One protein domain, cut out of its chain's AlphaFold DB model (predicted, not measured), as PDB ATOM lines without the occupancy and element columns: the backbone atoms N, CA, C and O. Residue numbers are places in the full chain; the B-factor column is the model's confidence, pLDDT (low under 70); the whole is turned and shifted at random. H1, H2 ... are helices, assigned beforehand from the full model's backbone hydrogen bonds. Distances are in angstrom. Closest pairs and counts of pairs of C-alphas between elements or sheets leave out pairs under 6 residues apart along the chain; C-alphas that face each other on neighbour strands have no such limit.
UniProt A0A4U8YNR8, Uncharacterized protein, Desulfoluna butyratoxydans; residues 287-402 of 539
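AT A GLANCE: This is residues 287 to 402 of the 539 residues of an uncharacterized protein of Desulfoluna butyratoxydans (UniProt A0A4U8YNR8). The long helix H3 is the core, with H2 and H4 folded back on it, while H1 crosses H4 and its residues 287 to 292 stick out. The all-helix printed part has 116 residues, with four named helices, H1 to H4. It is loose, radius of gyration of the C-alphas 17.0 A, and spans 52 by 32 by 25 A.

HOW THE PARTS SIT: Start at H1, residues 287 to 304; its residues 296 to 304 alone touch H4, residues 372 to 401, about perpendicular at 81 degrees, closest at C-alphas 297 and 387, 6.3 A. H2, residues 309 to 329, and H3, residues 339 to 366, form a hairpin at a steep tilt of 43 degrees, closest at C-alphas 319 and 354, 5.3 A. H3 and H4 form another, closest at C-alphas 359 and 389, 5.5 A. The O i to N i+4 pairs within hydrogen-bond range are 11 of 14 in H1, 15 of 17 in H2, 22 of 24 in H3 and 21 of 26 in H4.

IN THESE COORDINATES: Find C-alpha 287 at (150.786, -53.979, 182.900); H1 runs 24.7 A, H2 30.9 A, H3 37.7 A, and H4 30.1 A to C-alpha 401 at (126.357, -70.848, 191.984).

THE WHOLE: The printed part has no cut; residues 380 and 382 have pLDDT under 70.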
ATOM      1  N   PRO A 287     150.216 -54.939 181.955       76.75
ATOM      2  CA  PRO A 287     150.786 -53.979 182.900       76.75
ATOM      3  C   PRO A 287     150.171 -52.580 182.773       76.75
ATOM      4  O   PRO A 287     149.744 -52.003 183.770       76.75
ATOM      5  N   GLU A 288     150.026 -52.074 181.551       76.19
ATOM      6  CA  GLU A 288     149.471 -50.752 181.267       76.19
ATOM      7  C   GLU A 288     147.948 -50.693 181.490       76.19
ATOM      8  O   GLU A 288     147.405 -49.629 181.799       76.19
ATOM      9  N   GLN A 289     147.237 -51.824 181.374       77.00
ATOM     10  CA  GLN A 289     145.843 -51.924 181.834       77.00
ATOM     11  C   GLN A 289     145.766 -51.820 183.363       77.00
ATOM     12  O   GLN A 289     144.965 -51.050 183.894       77.00
ATOM     13  N   LEU A 290     146.607 -52.572 184.082       78.50
ATOM     14  CA  LEU A 290     146.600 -52.629 185.545       78.50
ATOM     15  C   LEU A 290     147.009 -51.300 186.188       78.50
ATOM     16  O   LEU A 290     146.466 -50.963 187.241       78.50
ATOM     17  N   GLU A 291     147.908 -50.528 185.569       81.25
ATOM     18  CA  GLU A 291     148.264 -49.175 186.026       81.25
ATOM     19  C   GLU A 291     147.045 -48.243 186.103       81.25
ATOM     20  O   GLU A 291     146.943 -47.428 187.023       81.25
ATOM     21  N   VAL A 292     146.097 -48.395 185.175       78.88
ATOM     22  CA  VAL A 292     144.849 -47.623 185.151       78.88
ATOM     23  C   VAL A 292     143.777 -48.235 186.051       78.88
ATOM     24  O   VAL A 292     143.121 -47.512 186.803       78.88
ATOM     25  N   LEU A 293     143.566 -49.551 185.953       80.44
ATOM     26  CA  LEU A 293     142.469 -50.235 186.635       80.44
ATOM     27  C   LEU A 293     142.681 -50.280 188.146       80.44
ATOM     28  O   LEU A 293     141.768 -49.945 188.896       80.44
ATOM     29  N   SER A 294     143.887 -50.617 188.612       86.50
ATOM     30  CA  SER A 294     144.127 -50.911 190.034       86.50
ATOM     31  C   SER A 294     143.741 -49.760 190.980       86.50
ATOM     32  O   SER A 294     143.117 -50.027 192.011       86.50
ATOM     33  N   PRO A 295     144.051 -48.476 190.683       87.19
ATOM     34  CA  PRO A 295     143.600 -47.362 191.519       87.19
ATOM     35  C   PRO A 295     142.075 -47.201 191.550       87.19
ATOM     36  O   PRO A 295     141.517 -46.964 192.619       87.19
ATOM     37  N   LEU A 296     141.403 -47.345 190.404       85.75
ATOM     38  CA  LEU A 296     139.950 -47.184 190.289       85.75
ATOM     39  C   LEU A 296     139.202 -48.340 190.955       85.75
ATOM     40  O   LEU A 296     138.264 -48.116 191.718       85.75
ATOM     41  N   GLU A 297     139.666 -49.570 190.732       87.31
ATOM     42  CA  GLU A 297     139.181 -50.773 191.405       87.31
ATOM     43  C   GLU A 297     139.309 -50.644 192.917       87.31
ATOM     44  O   GLU A 297     138.370 -50.962 193.645       87.31
ATOM     45  N   LYS A 298     140.447 -50.128 193.402       89.50
ATOM     46  CA  LYS A 298     140.643 -49.865 194.827       89.50
ATOM     47  C   LYS A 298     139.612 -48.867 195.354       89.50
ATOM     48  O   LYS A 298     139.016 -49.133 196.393       89.50
ATOM     49  N   THR A 299     139.366 -47.763 194.646       89.31
ATOM     50  CA  THR A 299     138.356 -46.774 195.053       89.31
ATOM     51  C   THR A 299     136.955 -47.383 195.106       89.31
ATOM     52  O   THR A 299     136.277 -47.244 196.124       89.31
ATOM     53  N   VAL A 300     136.533 -48.100 194.058       89.31
ATOM     54  CA  VAL A 300     135.220 -48.764 194.022       89.31
ATOM     55  C   VAL A 300     135.109 -49.796 195.141       89.31
ATOM     56  O   VAL A 300     134.111 -49.810 195.859       89.31
ATOM     57  N   ARG A 301     136.142 -50.615 195.360       89.50
ATOM     58  CA  ARG A 301     136.181 -51.603 196.447       89.50
ATOM     59  C   ARG A 301     136.077 -50.943 197.821       89.50
ATOM     60  O   ARG A 301     135.346 -51.433 198.677       89.50
ATOM     61  N   ASP A 302     136.782 -49.835 198.038       90.62
ATOM     62  CA  ASP A 302     136.752 -49.105 199.305       90.62
ATOM     63  C   ASP A 302     135.376 -48.480 199.583       90.62
ATOM     64  O   ASP A 302     134.898 -48.574 200.715       90.62
ATOM     65  N   MET A 303     134.695 -47.934 198.568       90.12
ATOM     66  CA  MET A 303     133.296 -47.490 198.690       90.12
ATOM     67  C   MET A 303     132.352 -48.668 198.956       90.12
ATOM     68  O   MET A 303     131.480 -48.602 199.819       90.12
ATOM     69  N   SER A 304     132.567 -49.782 198.258       85.44
ATOM     70  CA  SER A 304     131.686 -50.950 198.305       85.44
ATOM     71  C   SER A 304     131.691 -51.678 199.649       85.44
ATOM     72  O   SER A 304     130.730 -52.372 199.971       85.44
ATOM     73  N   LYS A 305     132.725 -51.484 200.480       88.06
ATOM     74  CA  LYS A 305     132.753 -51.970 201.874       88.06
ATOM     75  C   LYS A 305     131.605 -51.425 202.728       88.06
ATOM     76  O   LYS A 305     131.329 -51.987 203.782       88.06
ATOM     77  N   LYS A 306     130.970 -50.331 202.304       84.56
ATOM     78  CA  LYS A 306     129.845 -49.702 203.005       84.56
ATOM     79  C   LYS A 306     128.479 -50.143 202.483       84.56
ATOM     80  O   LYS A 306     127.467 -49.745 203.050       84.56
ATOM     81  N   VAL A 307     128.441 -50.953 201.425       88.50
ATOM     82  CA  VAL A 307     127.189 -51.503 200.901       88.50
ATOM     83  C   VAL A 307     126.628 -52.491 201.913       88.50
ATOM     84  O   VAL A 307     127.251 -53.511 202.208       88.50
ATOM     85  N   ASP A 308     125.433 -52.196 202.416       89.56
ATOM     86  CA  ASP A 308     124.624 -53.182 203.116       89.56
ATOM     87  C   ASP A 308     124.043 -54.158 202.087       89.56
ATOM     88  O   ASP A 308     123.223 -53.774 201.260       89.56
ATOM     89  N   TRP A 309     124.484 -55.414 202.130       90.69
ATOM     90  CA  TRP A 309     124.041 -56.474 201.218       90.69
ATOM     91  C   TRP A 309     122.739 -57.155 201.661       90.69
ATOM     92  O   TRP A 309     122.334 -58.148 201.065       90.69
ATOM     93  N   SER A 310     122.030 -56.620 202.659       90.31
ATOM     94  CA  SER A 310     120.720 -57.137 203.079       90.31
ATOM     95  C   SER A 310     119.670 -57.176 201.950       90.31
ATOM     96  O   SER A 310     118.725 -57.961 202.017       90.31
ATOM     97  N   PHE A 311     119.852 -56.392 200.876       91.56
ATOM     98  CA  PHE A 311     118.998 -56.411 199.679       91.56
ATOM     99  C   PHE A 311     119.219 -57.623 198.760       91.56
ATOM    100  O   PHE A 311     118.378 -57.887 197.890       91.56
ATOM    101  N   GLU A 312     120.362 -58.307 198.891       93.06
ATOM    102  CA  GLU A 312     120.842 -59.318 197.945       93.06
ATOM    103  C   GLU A 312     119.810 -60.437 197.728       93.06
ATOM    104  O   GLU A 312     119.427 -60.640 196.572       93.06
ATOM    105  N   PRO A 313     119.237 -61.079 198.771       92.81
ATOM    106  CA  PRO A 313     118.331 -62.210 198.571       92.81
ATOM    107  C   PRO A 313     117.074 -61.824 197.784       92.81
ATOM    108  O   PRO A 313     116.720 -62.470 196.803       92.81
ATOM    109  N   THR A 314     116.424 -60.717 198.161       93.12
ATOM    110  CA  THR A 314     115.200 -60.246 197.493       93.12
ATOM    111  C   THR A 314     115.462 -59.824 196.049       93.12
ATOM    112  O   THR A 314     114.614 -60.027 195.180       93.12
ATOM    113  N   THR A 315     116.631 -59.241 195.781       95.19
ATOM    114  CA  THR A 315     117.012 -58.806 194.431       95.19
ATOM    115  C   THR A 315     117.319 -59.995 193.531       95.19
ATOM    116  O   THR A 315     116.849 -60.019 192.394       95.19
ATOM    117  N   VAL A 316     118.045 -60.995 194.045       95.81
ATOM    118  CA  VAL A 316     118.328 -62.251 193.335       95.81
ATOM    119  C   VAL A 316     117.025 -62.969 193.000       95.81
ATOM    120  O   VAL A 316     116.767 -63.228 191.828       95.81
ATOM    121  N   ASP A 317     116.172 -63.220 193.995       95.19
ATOM    122  CA  ASP A 317     114.911 -63.949 193.812       95.19
ATOM    123  C   ASP A 317     114.018 -63.299 192.749       95.19
ATOM    124  O   ASP A 317     113.475 -63.971 191.868       95.19
ATOM    125  N   LYS A 318     113.894 -61.967 192.803       95.44
ATOM    126  CA  LYS A 318     113.123 -61.208 191.820       95.44
ATOM    127  C   LYS A 318     113.734 -61.306 190.422       95.44
ATOM    128  O   LYS A 318     113.003 -61.540 189.465       95.44
ATOM    129  N   ALA A 319     115.051 -61.143 190.296       94.69
ATOM    130  CA  ALA A 319     115.731 -61.208 189.005       94.69
ATOM    131  C   ALA A 319     115.632 -62.603 188.364       94.69
ATOM    132  O   ALA A 319     115.423 -62.698 187.153       94.69
ATOM    133  N   VAL A 320     115.708 -63.674 189.166       96.69
ATOM    134  CA  VAL A 320     115.461 -65.049 188.705       96.69
ATOM    135  C   VAL A 320     114.031 -65.176 188.183       96.69
ATOM    136  O   VAL A 320     113.833 -65.601 187.046       96.69
ATOM    137  N   ALA A 321     113.032 -64.756 188.968       94.94
ATOM    138  CA  ALA A 321     111.630 -64.850 188.571       94.94
ATOM    139  C   ALA A 321     111.325 -64.061 187.287       94.94
ATOM    140  O   ALA A 321     110.671 -64.580 186.379       94.94
ATOM    141  N   ASP A 322     111.823 -62.828 187.180       89.31
ATOM    142  CA  ASP A 322     111.650 -61.979 185.998       89.31
ATOM    143  C   ASP A 322     112.322 -62.596 184.756       89.31
ATOM    144  O   ASP A 322     111.735 -62.583 183.670       89.31
ATOM    145  N   SER A 323     113.519 -63.178 184.909       91.19
ATOM    146  CA  SER A 323     114.237 -63.854 183.820       91.19
ATOM    147  C   SER A 323     113.516 -65.121 183.356       91.19
ATOM    148  O   SER A 323     113.243 -65.263 182.164       91.19
ATOM    149  N   VAL A 324     113.116 -65.999 184.283       93.88
ATOM    150  CA  VAL A 324     112.373 -67.230 183.965       93.88
ATOM    151  C   VAL A 324     111.055 -66.905 183.264       93.88
ATOM    152  O   VAL A 324     110.750 -67.497 182.233       93.88
ATOM    153  N   ASN A 325     110.292 -65.923 183.756       90.19
ATOM    154  CA  ASN A 325     109.042 -65.504 183.111       90.19
ATOM    155  C   ASN A 325     109.267 -65.032 181.671       90.19
ATOM    156  O   ASN A 325     108.508 -65.402 180.775       90.19
ATOM    157  N   ARG A 326     110.314 -64.232 181.441       87.00
ATOM    158  CA  ARG A 326     110.659 -63.746 180.103       87.00
ATOM    159  C   ARG A 326     111.017 -64.901 179.169       87.00
ATOM    160  O   ARG A 326     110.488 -64.961 178.065       87.00
ATOM    161  N   GLN A 327     111.866 -65.822 179.617       89.12
ATOM    162  CA  GLN A 327     112.317 -66.951 178.799       89.12
ATOM    163  C   GLN A 327     111.179 -67.944 178.508       89.12
ATOM    164  O   GLN A 327     111.001 -68.350 177.361       89.12
ATOM    165  N   LEU A 328     110.333 -68.253 179.497       88.50
ATOM    166  CA  LEU A 328     109.143 -69.089 179.291       88.50
ATOM    167  C   LEU A 328     108.144 -68.455 178.319       88.50
ATOM    168  O   LEU A 328     107.546 -69.166 177.523       88.50
ATOM    169  N   SER A 329     107.974 -67.127 178.345       84.81
ATOM    170  CA  SER A 329     107.024 -66.440 177.454       84.81
ATOM    171  C   SER A 329     107.381 -66.527 175.965       84.81
ATOM    172  O   SER A 329     106.529 -66.266 175.122       84.81
ATOM    173  N   SER A 330     108.623 -66.902 175.640       82.69
ATOM    174  CA  SER A 330     109.072 -67.161 174.267       82.69
ATOM    175  C   SER A 330     108.944 -68.624 173.823       82.69
ATOM    176  O   SER A 330     109.369 -68.950 172.718       82.69
ATOM    177  N   MET A 331     108.391 -69.505 174.664       85.25
ATOM    178  CA  MET A 331     108.229 -70.933 174.383       85.25
ATOM    179  C   MET A 331     106.748 -71.292 174.222       85.25
ATOM    180  O   MET A 331     105.926 -70.891 175.043       85.25
ATOM    181  N   ASP A 332     106.424 -72.100 173.210       84.62
ATOM    182  CA  ASP A 332     105.045 -72.550 172.967       84.62
ATOM    183  C   ASP A 332     104.602 -73.619 173.982       84.62
ATOM    184  O   ASP A 332     103.530 -73.515 174.577       84.62
ATOM    185  N   THR A 333     105.443 -74.633 174.222       85.44
ATOM    186  CA  THR A 333     105.173 -75.741 175.159       85.44
ATOM    187  C   THR A 333     106.360 -75.978 176.103       85.44
ATOM    188  O   THR A 333     107.030 -77.012 176.053       85.44
ATOM    189  N   PRO A 334     106.669 -75.019 176.998       83.62
ATOM    190  CA  PRO A 334     107.905 -75.048 177.782       83.62
ATOM    191  C   PRO A 334     108.090 -76.344 178.587       83.62
ATOM    192  O   PRO A 334     109.191 -76.879 178.651       83.62
ATOM    193  N   PHE A 335     107.016 -76.894 179.161       92.12
ATOM    194  CA  PHE A 335     107.083 -78.045 180.070       92.12
ATOM    195  C   PHE A 335     106.970 -79.422 179.399       92.12
ATOM    196  O   PHE A 335     106.893 -80.423 180.114       92.12
ATOM    197  N   ASP A 336     107.034 -79.490 178.064       87.69
ATOM    198  CA  ASP A 336     107.291 -80.753 177.351       87.69
ATOM    199  C   ASP A 336     108.702 -81.279 177.658       87.69
ATOM    200  O   ASP A 336     108.969 -82.481 177.613       87.69
ATOM    201  N   THR A 337     109.609 -80.367 178.017       86.81
ATOM    202  CA  THR A 337     110.948 -80.694 178.508       86.81
ATOM    203  C   THR A 337     110.950 -80.743 180.040       86.81
ATOM    204  O   THR A 337     110.141 -80.100 180.715       86.81
ATOM    205  N   SER A 338     111.863 -81.517 180.631       91.25
ATOM    206  CA  SER A 338     112.001 -81.585 182.087       91.25
ATOM    207  C   SER A 338     112.406 -80.227 182.683       91.25
ATOM    208  O   SER A 338     113.125 -79.446 182.061       91.25
ATOM    209  N   VAL A 339     111.991 -79.969 183.929       93.75
ATOM    210  CA  VAL A 339     112.386 -78.755 184.671       93.75
ATOM    211  C   VAL A 339     113.907 -78.633 184.766       93.75
ATOM    212  O   VAL A 339     114.434 -77.545 184.590       93.75
ATOM    213  N   THR A 340     114.615 -79.744 184.970       90.88
ATOM    214  CA  THR A 340     116.081 -79.763 185.043       90.88
ATOM    215  C   THR A 340     116.735 -79.275 183.750       90.88
ATOM    216  O   THR A 340     117.695 -78.509 183.797       90.88
ATOM    217  N   GLU A 341     116.215 -79.679 182.590       89.75
ATOM    218  CA  GLU A 341     116.759 -79.238 181.302       89.75
ATOM    219  C   GLU A 341     116.374 -77.782 180.997       89.75
ATOM    220  O   GLU A 341     117.209 -77.004 180.536       89.75
ATOM    221  N   LEU A 342     115.143 -77.370 181.325       92.31
ATOM    222  CA  LEU A 342     114.743 -75.959 181.251       92.31
ATOM    223  C   LEU A 342     115.645 -75.082 182.116       92.31
ATOM    224  O   LEU A 342     116.136 -74.056 181.660       92.31
ATOM    225  N   ASN A 343     115.917 -75.506 183.346       93.31
ATOM    226  CA  ASN A 343     116.806 -74.797 184.247       93.31
ATOM    227  C   ASN A 343     118.189 -74.626 183.605       93.31
ATOM    228  O   ASN A 343     118.653 -73.499 183.442       93.31
ATOM    229  N   LYS A 344     118.794 -75.727 183.145       89.44
ATOM    230  CA  LYS A 344     120.105 -75.726 182.487       89.44
ATOM    231  C   LYS A 344     120.166 -74.784 181.282       89.44
ATOM    232  O   LYS A 344     121.145 -74.063 181.133       89.44
ATOM    233  N   THR A 345     119.135 -74.780 180.440       85.81
ATOM    234  CA  THR A 345     119.080 -73.917 179.246       85.81
ATOM    235  C   THR A 345     118.860 -72.441 179.584       85.81
ATOM    236  O   THR A 345     119.320 -71.578 178.841       85.81
ATOM    237  N   MET A 346     118.213 -72.137 180.712       88.12
ATOM    238  CA  MET A 346     117.933 -70.766 181.147       88.12
ATOM    239  C   MET A 346     119.029 -70.147 182.027       88.12
ATOM    240  O   MET A 346     118.992 -68.931 182.249       88.12
ATOM    241  N   GLN A 347     119.975 -70.947 182.541       87.19
ATOM    242  CA  GLN A 347     120.939 -70.515 183.564       87.19
ATOM    243  C   GLN A 347     121.771 -69.299 183.149       87.19
ATOM    244  O   GLN A 347     121.915 -68.382 183.955       87.19
ATOM    245  N   ASP A 348     122.251 -69.236 181.907       79.69
ATOM    246  CA  ASP A 348     123.040 -68.090 181.435       79.69
ATOM    247  C   ASP A 348     122.218 -66.791 181.498       79.69
ATOM    248  O   ASP A 348     122.637 -65.797 182.093       79.69
ATOM    249  N   GLY A 349     120.978 -66.822 180.992       75.31
ATOM    250  CA  GLY A 349     120.071 -65.672 181.040       75.31
ATOM    251  C   GLY A 349     119.621 -65.297 182.458       75.31
ATOM    252  O   GLY A 349     119.332 -64.127 182.741       75.31
ATOM    253  N   VAL A 350     119.552 -66.266 183.375       89.25
ATOM    254  CA  VAL A 350     119.289 -66.022 184.802       89.25
ATOM    255  C   VAL A 350     120.491 -65.345 185.459       89.25
ATOM    256  O   VAL A 350     120.322 -64.314 186.114       89.25
ATOM    257  N   MET A 351     121.695 -65.874 185.247       87.31
ATOM    258  CA  MET A 351     122.942 -65.344 185.795       87.31
ATOM    259  C   MET A 351     123.178 -63.894 185.355       87.31
ATOM    260  O   MET A 351     123.436 -63.039 186.203       87.31
ATOM    261  N   ASP A 352     122.986 -63.591 184.070       80.06
ATOM    262  CA  ASP A 352     123.108 -62.230 183.533       80.06
ATOM    263  C   ASP A 352     122.093 -61.264 184.163       80.06
ATOM    264  O   ASP A 352     122.425 -60.133 184.538       80.06
ATOM    265  N   SER A 353     120.849 -61.718 184.330       82.75
ATOM    266  CA  SER A 353     119.786 -60.909 184.937       82.75
ATOM    267  C   SER A 353     120.089 -60.586 186.401       82.75
ATOM    268  O   SER A 353     119.906 -59.447 186.839       82.75
ATOM    269  N   VAL A 354     120.595 -61.566 187.152       93.00
ATOM    270  CA  VAL A 354     120.992 -61.395 188.554       93.00
ATOM    271  C   VAL A 354     122.205 -60.473 188.670       93.00
ATOM    272  O   VAL A 354     122.182 -59.543 189.476       93.00
ATOM    273  N   ALA A 355     123.228 -60.666 187.831       87.56
ATOM    274  CA  ALA A 355     124.412 -59.812 187.789       87.56
ATOM    275  C   ALA A 355     124.035 -58.339 187.564       87.56
ATOM    276  O   ALA A 355     124.482 -57.453 188.297       87.56
ATOM    277  N   SER A 356     123.155 -58.084 186.592       84.00
ATOM    278  CA  SER A 356     122.668 -56.741 186.274       84.00
ATOM    279  C   SER A 356     121.864 -56.128 187.426       84.00
ATOM    280  O   SER A 356     122.111 -54.981 187.811       84.00
ATOM    281  N   ALA A 357     120.947 -56.890 188.031       89.56
ATOM    282  CA  ALA A 357     120.123 -56.411 189.139       89.56
ATOM    283  C   ALA A 357     120.962 -56.058 190.380       89.56
ATOM    284  O   ALA A 357     120.786 -54.980 190.956       89.56
ATOM    285  N   LEU A 358     121.910 -56.922 190.760       93.56
ATOM    286  CA  LEU A 358     122.823 -56.676 191.879       93.56
ATOM    287  C   LEU A 358     123.723 -55.466 191.624       93.56
ATOM    288  O   LEU A 358     123.889 -54.629 192.511       93.56
ATOM    289  N   THR A 359     124.252 -55.335 190.406       90.62
ATOM    290  CA  THR A 359     125.097 -54.200 190.016       90.62
ATOM    291  C   THR A 359     124.325 -52.889 190.094       90.62
ATOM    292  O   THR A 359     124.784 -51.944 190.731       90.62
ATOM    293  N   LYS A 360     123.119 -52.830 189.515       89.00
ATOM    294  CA  LYS A 360     122.288 -51.617 189.521       89.00
ATOM    295  C   LYS A 360     121.942 -51.168 190.942       89.00
ATOM    296  O   LYS A 360     122.067 -49.982 191.262       89.00
ATOM    297  N   THR A 361     121.521 -52.101 191.796       91.62
ATOM    298  CA  THR A 361     121.191 -51.793 193.193       91.62
ATOM    299  C   THR A 361     122.439 -51.379 193.972       91.62
ATOM    300  O   THR A 361     122.422 -50.345 194.636       91.62
ATOM    301  N   GLY A 362     123.548 -52.110 193.830       91.50
ATOM    302  CA  GLY A 362     124.809 -51.813 194.509       91.50
ATOM    303  C   GLY A 362     125.403 -50.452 194.133       91.50
ATOM    304  O   GLY A 362     125.744 -49.673 195.021       91.50
ATOM    305  N   VAL A 363     125.432 -50.109 192.840       90.56
ATOM    306  CA  VAL A 363     125.860 -48.781 192.354       90.56
ATOM    307  C   VAL A 363     124.990 -47.671 192.945       90.56
ATOM    308  O   VAL A 363     125.509 -46.646 193.379       90.56
ATOM    309  N   SER A 364     123.674 -47.887 193.023       89.94
ATOM    310  CA  SER A 364     122.751 -46.912 193.623       89.94
ATOM    311  C   SER A 364     123.034 -46.687 195.112       89.94
ATOM    312  O   SER A 364     122.865 -45.573 195.604       89.94
ATOM    313  N   LEU A 365     123.487 -47.722 195.827       91.56
ATOM    314  CA  LEU A 365     123.818 -47.650 197.252       91.56
ATOM    315  C   LEU A 365     125.162 -46.968 197.528       91.56
ATOM    316  O   LEU A 365     125.292 -46.317 198.560       91.56
ATOM    317  N   ILE A 366     126.141 -47.069 196.622       91.81
ATOM    318  CA  ILE A 366     127.414 -46.336 196.749       91.81
ATOM    319  C   ILE A 366     127.353 -44.914 196.180       91.81
ATOM    320  O   ILE A 366     128.275 -44.137 196.407       91.81
ATOM    321  N   ALA A 367     126.287 -44.545 195.462       90.19
ATOM    322  CA  ALA A 367     126.144 -43.217 194.866       90.19
ATOM    323  C   ALA A 367     126.296 -42.037 195.857       90.19
ATOM    324  O   ALA A 367     126.863 -41.012 195.472       90.19
ATOM    325  N   PRO A 368     125.849 -42.142 197.126       90.88
ATOM    326  CA  PRO A 368     126.062 -41.096 198.129       90.88
ATOM    327  C   PRO A 368     127.493 -41.015 198.693       90.88
ATOM    328  O   PRO A 368     127.782 -40.095 199.461       90.88
ATOM    329  N   GLU A 369     128.379 -41.965 198.383       91.06
ATOM    330  CA  GLU A 369     129.709 -42.038 198.993       91.06
ATOM    331  C   GLU A 369     130.657 -40.926 198.505       91.06
ATOM    332  O   GLU A 369     130.682 -40.588 197.314       91.06
ATOM    333  N   PRO A 370     131.505 -40.361 199.389       88.50
ATOM    334  CA  PRO A 370     132.499 -39.371 198.990       88.50
ATOM    335  C   PRO A 370     133.440 -39.911 197.909       88.50
ATOM    336  O   PRO A 370     134.091 -40.935 198.097       88.50
ATOM    337  N   GLY A 371     133.540 -39.186 196.792       85.25
ATOM    338  CA  GLY A 371     134.340 -39.579 195.628       85.25
ATOM    339  C   GLY A 371     133.544 -40.280 194.526       85.25
ATOM    340  O   GLY A 371     134.076 -40.442 193.433       85.25
ATOM    341  N   PHE A 372     132.273 -40.638 194.752       88.12
ATOM    342  CA  PHE A 372     131.434 -41.216 193.697       88.12
ATOM    343  C   PHE A 372     131.248 -40.241 192.528       88.12
ATOM    344  O   PHE A 372     131.391 -40.629 191.377       88.12
ATOM    345  N   THR A 373     131.021 -38.950 192.799       85.62
ATOM    346  CA  THR A 373     130.931 -37.923 191.746       85.62
ATOM    347  C   THR A 373     132.231 -37.782 190.953       85.62
ATOM    348  O   THR A 373     132.173 -37.577 189.744       85.62
ATOM    349  N   ASP A 374     133.395 -37.914 191.599       83.25
ATOM    350  CA  ASP A 374     134.695 -37.913 190.910       83.25
ATOM    351  C   ASP A 374     134.828 -39.148 190.014       83.25
ATOM    352  O   ASP A 374     135.142 -39.019 188.835       83.25
ATOM    353  N   LEU A 375     134.475 -40.331 190.529       82.56
ATOM    354  CA  LEU A 375     134.423 -41.554 189.731       82.56
ATOM    355  C   LEU A 375     133.467 -41.427 188.546       82.56
ATOM    356  O   LEU A 375     133.850 -41.765 187.440       82.56
ATOM    357  N   VAL A 376     132.251 -40.913 188.727       78.12
ATOM    358  CA  VAL A 376     131.303 -40.722 187.617       78.12
ATOM    359  C   VAL A 376     131.815 -39.686 186.620       78.12
ATOM    360  O   VAL A 376     131.666 -39.876 185.420       78.12
ATOM    361  N   THR A 377     132.454 -38.612 187.089       71.19
ATOM    362  CA  THR A 377     133.063 -37.608 186.202       71.19
ATOM    363  C   THR A 377     134.157 -38.232 185.345       71.19
ATOM    364  O   THR A 377     134.239 -37.937 184.155       71.19
ATOM    365  N   ARG A 378     134.960 -39.114 185.948       70.38
ATOM    366  CA  ARG A 378     136.061 -39.807 185.289       70.38
ATOM    367  C   ARG A 378     135.547 -40.925 184.395       70.38
ATOM    368  O   ARG A 378     135.684 -40.848 183.201       70.38
ATOM    369  N   ILE A 379     134.854 -41.929 184.905       71.19
ATOM    370  CA  ILE A 379     134.572 -43.163 184.150       71.19
ATOM    371  C   ILE A 379     133.096 -43.365 183.785       71.19
ATOM    372  O   ILE A 379     132.744 -44.430 183.283       71.19
ATOM    373  N   GLN A 380     132.243 -42.354 184.001       69.50
ATOM    374  CA  GLN A 380     130.782 -42.418 183.836       69.50
ATOM    375  C   GLN A 380     130.109 -43.472 184.734       69.50
ATOM    376  O   GLN A 380     130.747 -44.344 185.323       69.50
ATOM    377  N   VAL A 381     128.782 -43.391 184.876       72.25
ATOM    378  CA  VAL A 381     128.021 -44.343 185.712       72.25
ATOM    379  C   VAL A 381     128.170 -45.780 185.201       72.25
ATOM    380  O   VAL A 381     128.246 -46.705 186.009       72.25
ATOM    381  N   SER A 382     128.271 -45.974 183.882       66.75
ATOM    382  CA  SER A 382     128.504 -47.287 183.270       66.75
ATOM    383  C   SER A 382     129.861 -47.877 183.661       66.75
ATOM    384  O   SER A 382     129.908 -49.022 184.097       66.75
ATOM    385  N   GLY A 383     130.946 -47.094 183.625       73.50
ATOM    386  CA  GLY A 383     132.263 -47.569 184.056       73.50
ATOM    387  C   GLY A 383     132.308 -47.897 185.548       73.50
ATOM    388  O   GLY A 383     132.911 -48.896 185.942       73.50
ATOM    389  N   VAL A 384     131.615 -47.116 186.391       81.12
ATOM    390  CA  VAL A 384     131.454 -47.451 187.817       81.12
ATOM    391  C   VAL A 384     130.696 -48.768 187.985       81.12
ATOM    392  O   VAL A 384     131.107 -49.598 188.793       81.12
ATOM    393  N   ALA A 385     129.628 -48.990 187.214       83.19
ATOM    394  CA  ALA A 385     128.869 -50.237 187.237       83.19
ATOM    395  C   ALA A 385     129.716 -51.441 186.807       83.19
ATOM    396  O   ALA A 385     129.707 -52.456 187.500       83.19
ATOM    397  N   THR A 386     130.506 -51.314 185.741       78.31
ATOM    398  CA  THR A 386     131.420 -52.363 185.268       78.31
ATOM    399  C   THR A 386     132.451 -52.740 186.333       78.31
ATOM    400  O   THR A 386     132.608 -53.923 186.648       78.31
ATOM    401  N   LEU A 387     133.107 -51.750 186.951       82.25
ATOM    402  CA  LEU A 387     134.054 -51.999 188.042       82.25
ATOM    403  C   LEU A 387     133.363 -52.572 189.284       82.25
ATOM    404  O   LEU A 387     133.890 -53.475 189.926       82.25
ATOM    405  N   PHE A 388     132.171 -52.087 189.635       87.75
ATOM    406  CA  PHE A 388     131.419 -52.624 190.767       87.75
ATOM    407  C   PHE A 388     131.045 -54.092 190.532       87.75
ATOM    408  O   PHE A 388     131.224 -54.934 191.415       87.75
ATOM    409  N   GLN A 389     130.584 -54.424 189.326       86.38
ATOM    410  CA  GLN A 389     130.252 -55.791 188.953       86.38
ATOM    411  C   GLN A 389     131.482 -56.704 189.040       86.38
ATOM    412  O   GLN A 389     131.410 -57.775 189.646       86.38
ATOM    413  N   SER A 390     132.620 -56.279 188.476       81.12
ATOM    414  CA  SER A 390     133.841 -57.092 188.447       81.12
ATOM    415  C   SER A 390     134.460 -57.292 189.831       81.12
ATOM    416  O   SER A 390     134.964 -58.379 190.114       81.12
ATOM    417  N   GLN A 391     134.403 -56.268 190.689       84.12
ATOM    418  CA  GLN A 391     135.045 -56.271 192.004       84.12
ATOM    419  C   GLN A 391     134.164 -56.855 193.107       84.12
ATOM    420  O   GLN A 391     134.690 -57.439 194.048       84.12
ATOM    421  N   MET A 392     132.842 -56.677 193.022       87.88
ATOM    422  CA  MET A 392     131.929 -57.007 194.122       87.88
ATOM    423  C   MET A 392     130.902 -58.065 193.742       87.88
ATOM    424  O   MET A 392     130.649 -58.978 194.523       87.88
ATOM    425  N   VAL A 393     130.298 -57.966 192.555       88.62
ATOM    426  CA  VAL A 393     129.210 -58.874 192.157       88.62
ATOM    427  C   VAL A 393     129.753 -60.224 191.697       88.62
ATOM    428  O   VAL A 393     129.135 -61.243 191.982       88.62
ATOM    429  N   LYS A 394     130.929 -60.274 191.059       84.81
ATOM    430  CA  LYS A 394     131.546 -61.528 190.596       84.81
ATOM    431  C   LYS A 394     131.710 -62.562 191.716       84.81
ATOM    432  O   LYS A 394     131.334 -63.716 191.540       84.81
ATOM    433  N   GLU A 395     132.236 -62.156 192.872       85.31
ATOM    434  CA  GLU A 395     132.400 -63.057 194.023       85.31
ATOM    435  C   GLU A 395     131.051 -63.492 194.612       85.31
ATOM    436  O   GLU A 395     130.908 -64.626 195.066       85.31
ATOM    437  N   ARG A 396     130.043 -62.615 194.574       89.75
ATOM    438  CA  ARG A 396     128.676 -62.938 195.009       89.75
ATOM    439  C   ARG A 396     128.022 -63.960 194.088       89.75
ATOM    440  O   ARG A 396     127.499 -64.957 194.570       89.75
ATOM    441  N   LEU A 397     128.128 -63.770 192.773       90.12
ATOM    442  CA  LEU A 397     127.648 -64.734 191.781       90.12
ATOM    443  C   LEU A 397     128.307 -66.101 191.963       90.12
ATOM    444  O   LEU A 397     127.601 -67.102 191.952       90.12
ATOM    445  N   ALA A 398     129.619 -66.144 192.217       89.38
ATOM    446  CA  ALA A 398     130.317 -67.401 192.481       89.38
ATOM    447  C   ALA A 398     129.708 -68.158 193.678       89.38
ATOM    448  O   ALA A 398     129.402 -69.340 193.548       89.38
ATOM    449  N   LYS A 399     129.439 -67.465 194.797       90.06
ATOM    450  CA  LYS A 399     128.759 -68.051 195.972       90.06
ATOM    451  C   LYS A 399     127.337 -68.515 195.668       90.06
ATOM    452  O   LYS A 399     126.896 -69.547 196.154       90.06
ATOM    453  N   LEU A 400     126.611 -67.756 194.853       92.12
ATOM    454  CA  LEU A 400     125.245 -68.082 194.448       92.12
ATOM    455  C   LEU A 400     125.167 -69.344 193.570       92.12
ATOM    456  O   LEU A 400     124.135 -70.022 193.562       92.12
ATOM    457  N   THR A 401     126.237 -69.654 192.836       90.38
ATOM    458  CA  THR A 401     126.357 -70.848 191.984       90.38
ATOM    459  C   THR A 401     127.068 -72.025 192.648       90.38
ATOM    460  O   THR A 401     127.040 -73.121 192.098       90.38
ATOM    461  N   GLU A 402     127.710 -71.814 193.799       88.88
ATOM    462  CA  GLU A 402     128.491 -72.841 194.489       88.88
ATOM    463  C   GLU A 402     127.606 -74.025 194.900       88.88
ATOM    464  O   GLU A 402     126.541 -73.855 195.498       88.88
TER     465      GLU A 402